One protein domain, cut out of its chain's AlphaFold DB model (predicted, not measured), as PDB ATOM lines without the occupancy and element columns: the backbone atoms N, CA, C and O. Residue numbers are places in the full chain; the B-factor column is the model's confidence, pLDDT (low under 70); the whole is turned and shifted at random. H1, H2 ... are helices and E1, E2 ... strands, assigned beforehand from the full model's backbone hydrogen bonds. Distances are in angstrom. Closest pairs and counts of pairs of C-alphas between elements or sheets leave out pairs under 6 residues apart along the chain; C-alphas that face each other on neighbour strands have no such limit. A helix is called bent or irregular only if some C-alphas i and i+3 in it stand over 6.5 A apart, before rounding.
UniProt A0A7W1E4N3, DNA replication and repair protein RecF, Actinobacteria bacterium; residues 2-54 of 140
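This is residues 2 to 54 of the 140 residues of the protein "DNA replication and repair protein RecF" of Actinobacteria bacterium (UniProt A0A7W1E4N3). A narrow ribbon of two antiparallel strands, E1 and E2, makes one part of a loose, elongated model, and the helix H1 stands crosswise at one end of it, joined to it by the two links of residues 9 to 14 and 30 to 39. At the other end of the ribbon the backbone folds back after E2 through residues 46 to 49, and the small helix H2 sits beside E2 on the side away from E1. The printed part has 53 residues with two named helices and two named strands, in the order E1, H1, E2, H2; the sheet's order is E1 - E2, antiparallel, and the class is mixed, helices and strands. The whole is loose, with a radius of gyration of the C-alphas of 14.3 A, and the C-alphas span 40 by 21 by 12 A.

The sheet consists of E1, residues 5 to 8, and E2, residues 40 to 45. They are antiparallel neighbours, with 154 degrees between their directions. C-alphas 5 and 43 face each other at 4.5 A, and C-alphas 8 and 40 at 5.1 A. N 8 and O 40 are 2.8 A apart and N 42 and O 6 are 2.9 A apart, both within hydrogen-bond range. Residues 44 to 45 of E2 also pair with residues 48 to 49, antiparallel. H2, residues 50 to 53, has its closest approach to E2 at the C-alphas of Val 44 and Ala 50, 5.3 A apart, and the centres of E2 and H2 are 8.6 A apart. H2 and E1 are apart. H1, residues 15 to 29, and H2 are apart as well. In H1, 9 of 11 pairs of O i and N i+4 are within hydrogen-bond range, while H2 is too short for such a pair.

E2 is 16.1 A long from first to last C-alpha, beginning at C-alpha 40 at (36.571, 41.729, -23.991). E1, 9.6 A long, begins at C-alpha 5 at (35.667, 31.522, -23.167). H1 is 18.9 A long and irregular: C-alphas 21 and 24 are 7.5 A apart, against about 5 A in a regular helix. H2, 5.3 A long, ends at C-alpha 53 at (29.628, 34.540, -10.458).

The two C-alphas farthest apart are those of Val 27 in H1 and Asn 46, at 40.7 A. The C-alphas of Ala 2 and Ala 54, the first and last printed, are 18.4 A apart. The printed part has no cut. The link from E2 to H2 is tight, those from E1 to H1 and from H1 to E2 are short, and no link is long. The mean pLDDT of the printed part is 88.8; residues 2 to 4 are under 70.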
ATOM      1  N   ALA A   2      32.047  22.926 -25.479       37.62
ATOM      2  CA  ALA A   2      31.593  24.275 -25.805       37.62
ATOM      3  C   ALA A   2      32.415  25.272 -24.968       37.62
ATOM      4  O   ALA A   2      32.847  24.931 -23.869       37.62
ATOM      5  N   GLY A   3      32.741  26.423 -25.554       47.91
ATOM      6  CA  GLY A   3      33.864  27.274 -25.159       47.91
ATOM      7  C   GLY A   3      33.904  27.672 -23.681       47.91
ATOM      8  O   GLY A   3      32.972  28.264 -23.156       47.91
ATOM      9  N   VAL A   4      35.058  27.434 -23.053       60.91
ATOM     10  CA  VAL A   4      35.429  27.963 -21.722       60.91
ATOM     11  C   VAL A   4      35.585  29.499 -21.752       60.91
ATOM     12  O   VAL A   4      35.667  30.166 -20.722       60.91
ATOM     13  N   TYR A   5      35.603  30.087 -22.949       72.75
ATOM     14  CA  TYR A   5      35.667  31.522 -23.167       72.75
ATOM     15  C   TYR A   5      34.883  31.936 -24.419       72.75
ATOM     16  O   TYR A   5      34.674  31.138 -25.335       72.75
ATOM     17  N   ALA A   6      34.503  33.211 -24.476       73.25
ATOM     18  CA  ALA A   6      33.977  33.862 -25.668       73.25
ATOM     19  C   ALA A   6      34.690  35.204 -25.873       73.25
ATOM     20  O   ALA A   6      34.730  36.042 -24.971       73.25
ATOM     21  N   ALA A   7      35.249  35.425 -27.063       78.00
ATOM     22  CA  ALA A   7      35.700  36.754 -27.453       78.00
ATOM     23  C   ALA A   7      34.469  37.616 -27.753       78.00
ATOM     24  O   ALA A   7      33.579  37.197 -28.497       78.00
ATOM     25  N   ARG A   8      34.409  38.814 -27.174       82.12
ATOM     26  CA  ARG A   8      33.386  39.819 -27.470       82.12
ATOM     27  C   ARG A   8      34.061  40.987 -28.181       82.12
ATOM     28  O   ARG A   8      34.628  41.848 -27.504       82.12
ATOM     29  N   PRO A   9      34.019  41.016 -29.524       83.31
ATOM     30  CA  PRO A   9      34.519  42.148 -30.282       83.31
ATOM     31  C   PRO A   9      33.751  43.405 -29.884       83.31
ATOM     32  O   PRO A   9      32.524  43.387 -29.756       83.31
ATOM     33  N   SER A  10      34.469  44.507 -29.728       83.62
ATOM     34  CA  SER A  10      33.887  45.831 -29.498       83.62
ATOM     35  C   SER A  10      33.270  46.433 -30.763       83.62
ATOM     36  O   SER A  10      32.596  47.459 -30.696       83.62
ATOM     37  N   TYR A  11      33.474  45.793 -31.916       86.06
ATOM     38  CA  TYR A  11      32.985  46.235 -33.213       86.06
ATOM     39  C   TYR A  11      32.518  45.036 -34.065       86.06
ATOM     40  O   TYR A  11      33.221  44.030 -34.137       86.06
ATOM     41  N   PRO A  12      31.337  45.111 -34.710       78.69
ATOM     42  CA  PRO A  12      30.748  43.984 -35.443       78.69
ATOM     43  C   PRO A  12      31.144  43.912 -36.929       78.69
ATOM     44  O   PRO A  12      30.746  42.977 -37.618       78.69
ATOM     45  N   ALA A  13      31.860  44.915 -37.442       82.75
ATOM     46  CA  ALA A  13      32.168  45.088 -38.865       82.75
ATOM     47  C   ALA A  13      33.683  45.160 -39.109       82.75
ATOM     48  O   ALA A  13      34.478  44.961 -38.194       82.75
ATOM     49  N   ALA A  14      34.104  45.471 -40.338       92.06
ATOM     50  CA  ALA A  14      35.501  45.793 -40.596       92.06
ATOM     51  C   ALA A  14      35.943  46.974 -39.713       92.06
ATOM     52  O   ALA A  14      35.205  47.946 -39.534       92.06
ATOM     53  N   LEU A  15      37.161  46.901 -39.168       93.62
ATOM     54  CA  LEU A  15      37.671  47.898 -38.220       93.62
ATOM     55  C   LEU A  15      37.612  49.329 -38.784       93.62
ATOM     56  O   LEU A  15      37.273  50.259 -38.059       93.62
ATOM     57  N   ALA A  16      37.898  49.501 -40.078       95.31
ATOM     58  CA  ALA A  16      37.838  50.800 -40.745       95.31
ATOM     59  C   ALA A  16      36.432  51.424 -40.690       95.31
ATOM     60  O   ALA A  16      36.293  52.599 -40.350       95.31
ATOM     61  N   ASP A  17      35.394  50.627 -40.951       95.88
ATOM     62  CA  ASP A  17      34.003  51.085 -40.934       95.88
ATOM     63  C   ASP A  17      33.547  51.403 -39.508       95.88
ATOM     64  O   ASP A  17      32.889  52.417 -39.266       95.88
ATOM     65  N   ALA A  18      33.949  50.574 -38.541       95.12
ATOM     66  CA  ALA A  18      33.658  50.798 -37.131       95.12
ATOM     67  C   ALA A  18      34.277  52.108 -36.617       95.12
ATOM     68  O   ALA A  18      33.595  52.896 -35.961       95.12
ATOM     69  N   LEU A  19      35.542  52.376 -36.961       95.62
ATOM     70  CA  LEU A  19      36.227  53.627 -36.621       95.62
ATOM     71  C   LEU A  19      35.561  54.840 -37.284       95.62
ATOM     72  O   LEU A  19      35.380  55.875 -36.643       95.62
ATOM     73  N   ALA A  20      35.160  54.718 -38.553       96.06
ATOM     74  CA  ALA A  20      34.453  55.783 -39.258       96.06
ATOM     75  C   ALA A  20      33.107  56.111 -38.589       96.06
ATOM     76  O   ALA A  20      32.790  57.287 -38.397       96.06
ATOM     77  N   ALA A  21      32.353  55.088 -38.176       95.88
ATOM     78  CA  ALA A  21      31.075  55.246 -37.486       95.88
ATOM     79  C   ALA A  21      31.221  55.845 -36.075       95.88
ATOM     80  O   ALA A  21      30.395  56.663 -35.665       95.88
ATOM     81  N   ALA A  22      32.276  55.483 -35.338       95.81
ATOM     82  CA  ALA A  22      32.517  55.950 -33.969       95.81
ATOM     83  C   ALA A  22      33.113  57.369 -33.887       95.81
ATOM     84  O   ALA A  22      33.078  57.988 -32.823       95.81
ATOM     85  N   ARG A  23      33.620  57.922 -35.000       96.88
ATOM     86  CA  ARG A  23      34.417  59.164 -35.039       96.88
ATOM     87  C   ARG A  23      33.813  60.336 -34.263       96.88
ATOM     88  O   ARG A  23      34.535  61.031 -33.555       96.88
ATOM     89  N   THR A  24      32.511  60.581 -34.396       98.06
ATOM     90  CA  THR A  24      31.850  61.697 -33.699       98.06
ATOM     91  C   THR A  24      31.878  61.517 -32.178       98.06
ATOM     92  O   THR A  24      32.127  62.482 -31.455       98.06
ATOM     93  N   ASP A  25      31.653  60.295 -31.682       97.00
ATOM     94  CA  ASP A  25      31.724  59.998 -30.246       97.00
ATOM     95  C   ASP A  25      33.172  60.014 -29.748       97.00
ATOM     96  O   ASP A  25      33.452  60.607 -28.707       97.00
ATOM     97  N   ASP A  26      34.101  59.454 -30.526       97.56
ATOM     98  CA  ASP A  26      35.533  59.444 -30.216       97.56
ATOM     99  C   ASP A  26      36.088  60.862 -30.048       97.56
ATOM    100  O   ASP A  26      36.762  61.152 -29.059       97.56
ATOM    101  N   VAL A  27      35.760  61.777 -30.969       98.12
ATOM    102  CA  VAL A  27      36.168  63.192 -30.888       98.12
ATOM    103  C   VAL A  27      35.564  63.863 -29.657       98.12
ATOM    104  O   VAL A  27      36.263  64.588 -28.952       98.12
ATOM    105  N   ARG A  28      34.286  63.603 -29.360       98.12
ATOM    106  CA  ARG A  28      33.609  64.159 -28.180       98.12
ATOM    107  C   ARG A  28      34.233  63.671 -26.870       98.12
ATOM    108  O   ARG A  28      34.313  64.441 -25.917       98.12
ATOM    109  N   ARG A  29      34.634  62.399 -26.804       97.12
ATOM    110  CA  ARG A  29      35.213  61.766 -25.605       97.12
ATOM    111  C   ARG A  29      36.730  61.923 -25.499       97.12
ATOM    112  O   ARG A  29      37.278  61.658 -24.433       97.12
ATOM    113  N   GLY A  30      37.406  62.306 -26.581       97.44
ATOM    114  CA  GLY A  30      38.866  62.405 -26.648       97.44
ATOM    115  C   GLY A  30      39.592  61.056 -26.599       97.44
ATOM    116  O   GLY A  30      40.781  61.018 -26.297       97.44
ATOM    117  N   VAL A  31      38.897  59.943 -26.858       97.69
ATOM    118  CA  VAL A  31      39.452  58.580 -26.811       97.69
ATOM    119  C   VAL A  31      38.824  57.708 -27.891       97.69
ATOM    120  O   VAL A  31      37.636  57.830 -28.163       97.69
ATOM    121  N   THR A  32      39.588  56.769 -28.451       96.50
ATOM    122  CA  THR A  32      39.056  55.779 -29.399       96.50
ATOM    123  C   THR A  32      38.198  54.741 -28.670       96.50
ATOM    124  O   THR A  32      38.684  54.039 -27.764       96.50
ATOM    125  N   THR A  33      36.918  54.649 -29.033       94.88
ATOM    126  CA  THR A  33      35.909  53.818 -28.348       94.88
ATOM    127  C   THR A  33      35.706  52.434 -28.957       94.88
ATOM    128  O   THR A  33      35.098  51.590 -28.305       94.88
ATOM    129  N   VAL A  34      36.267  52.167 -30.140       94.62
ATOM    130  CA  VAL A  34      36.178  50.873 -30.842       94.62
ATOM    131  C   VAL A  34      37.552  50.386 -31.295       94.62
ATOM    132  O   VAL A  34      38.406  51.189 -31.665       94.62
ATOM    133  N   GLY A  35      37.774  49.074 -31.282       93.44
ATOM    134  CA  GLY A  35      39.010  48.439 -31.748       93.44
ATOM    135  C   GLY A  35      39.503  47.349 -30.793       93.44
ATOM    136  O   GLY A  35      38.958  47.214 -29.702       93.44
ATOM    137  N   PRO A  36      40.551  46.586 -31.158       92.81
ATOM    138  CA  PRO A  36      41.016  45.439 -30.369       92.81
ATOM    139  C   PRO A  36      41.328  45.751 -28.898       92.81
ATOM    140  O   PRO A  36      41.146  44.911 -28.025       92.81
ATOM    141  N   HIS A  37      41.746  46.981 -28.589       93.00
ATOM    142  CA  HIS A  37      41.987  47.460 -27.221       93.00
ATOM    143  C   HIS A  37      40.718  47.597 -26.365       93.00
ATOM    144  O   HIS A  37      40.816  47.833 -25.162       93.00
ATOM    145  N   ARG A  38      39.534  47.512 -26.974       93.19
ATOM    146  CA  ARG A  38      38.217  47.549 -26.323       93.19
ATOM    147  C   ARG A  38      37.515  46.196 -26.335       93.19
ATOM    148  O   ARG A  38      36.439  46.090 -25.753       93.19
ATOM    149  N   ASP A  39      38.091  45.194 -26.994       91.25
ATOM    150  CA  ASP A  39      37.532  43.849 -27.021       91.25
ATOM    151  C   ASP A  39      37.611  43.226 -25.623       91.25
ATOM    152  O   ASP A  39      38.559  43.449 -24.865       91.25
ATOM    153  N   GLU A  40      36.605  42.430 -25.271       89.00
ATOM    154  CA  GLU A  40      36.571  41.729 -23.991       89.00
ATOM    155  C   GLU A  40      36.729  40.221 -24.185       89.00
ATOM    156  O   GLU A  40      36.066  39.605 -25.023       89.00
ATOM    157  N   LEU A  41      37.551  39.605 -23.335       89.25
ATOM    158  CA  LEU A  41      37.549  38.160 -23.152       89.25
ATOM    159  C   LEU A  41      36.551  37.804 -22.046       89.25
ATOM    160  O   LEU A  41      36.768  38.114 -20.871       89.25
ATOM    161  N   LEU A  42      35.452  37.149 -22.416       90.88
ATOM    162  CA  LEU A  42      34.520  36.570 -21.459       90.88
ATOM    163  C   LEU A  42      35.031  35.189 -21.055       90.88
ATOM    164  O   LEU A  42      35.131  34.304 -21.896       90.88
ATOM    165  N   LEU A  43      35.315  35.008 -19.770       92.06
ATOM    166  CA  LEU A  43      35.672  33.715 -19.194       92.06
ATOM    167  C   LEU A  43      34.443  33.099 -18.529       92.06
ATOM    168  O   LEU A  43      33.739  33.786 -17.778       92.06
ATOM    169  N   VAL A  44      34.196  31.820 -18.798       90.94
ATOM    170  CA  VAL A  44      33.010  31.093 -18.337       90.94
ATOM    171  C   VAL A  44      33.438  29.883 -17.516       90.94
ATOM    172  O   VAL A  44      34.297  29.108 -17.929       90.94
ATOM    173  N   VAL A  45      32.828  29.715 -16.344       88.50
ATOM    174  CA  VAL A  45      33.007  28.552 -15.468       88.50
ATOM    175  C   VAL A  45      31.619  28.021 -15.139       88.50
ATOM    176  O   VAL A  45      30.777  28.778 -14.663       88.50
ATOM    177  N   ASN A  46      31.369  26.736 -15.408       87.62
ATOM    178  CA  ASN A  46      30.058  26.101 -15.211       87.62
ATOM    179  C   ASN A  46      28.905  26.897 -15.856       87.62
ATOM    180  O   ASN A  46      27.894  27.164 -15.213       87.62
ATOM    181  N   GLU A  47      29.089  27.319 -17.112       88.00
ATOM    182  CA  GLU A  47      28.132  28.132 -17.888       88.00
ATOM    183  C   GLU A  47      27.859  29.548 -17.340       88.00
ATOM    184  O   GLU A  47      27.045  30.290 -17.892       88.00
ATOM    185  N   LEU A  48      28.562  29.977 -16.287       89.81
ATOM    186  CA  LEU A  48      28.412  31.300 -15.687       89.81
ATOM    187  C   LEU A  48      29.632  32.184 -15.951       89.81
ATOM    188  O   LEU A  48      30.779  31.736 -15.945       89.81
ATOM    189  N   ALA A  49      29.385  33.480 -16.146       91.50
ATOM    190  CA  ALA A  49      30.447  34.464 -16.317       91.50
ATOM    191  C   ALA A  49      31.303  34.550 -15.045       91.50
ATOM    192  O   ALA A  49      30.836  35.012 -13.998       91.50
ATOM    193  N   ALA A  50      32.576  34.166 -15.149       92.50
ATOM    194  CA  ALA A  50      33.475  34.068 -14.003       92.50
ATOM    195  C   ALA A  50      33.668  35.419 -13.296       92.50
ATOM    196  O   ALA A  50      33.724  35.472 -12.071       92.50
ATOM    197  N   ARG A  51      33.682  36.525 -14.057       89.88
ATOM    198  CA  ARG A  51      33.828  37.893 -13.519       89.88
ATOM    199  C   ARG A  51      32.772  38.228 -12.456       89.88
ATOM    200  O   ARG A  51      33.063  38.991 -11.545       89.88
ATOM    201  N   THR A  52      31.555  37.705 -12.595       91.75
ATOM    202  CA  THR A  52      30.412  38.081 -11.747       91.75
ATOM    203  C   THR A  52      29.907  36.958 -10.848       91.75
ATOM    204  O   THR A  52      29.261  37.259  -9.852       91.75
ATOM    205  N   HIS A  53      30.196  35.693 -11.168       92.38
ATOM    206  CA  HIS A  53      29.628  34.540 -10.458       92.38
ATOM    207  C   HIS A  53      30.667  33.618  -9.814       92.38
ATOM    208  O   HIS A  53      30.294  32.823  -8.956       92.38
ATOM    209  N   ALA A  54      31.948  33.698 -10.195       91.56
ATOM    210  CA  ALA A  54      32.971  32.865  -9.572       91.56
ATOM    211  C   ALA A  54      33.339  33.416  -8.190       91.56
ATOM    212  O   ALA A  54      33.565  34.620  -8.027       91.56
TER     213      ALA A  54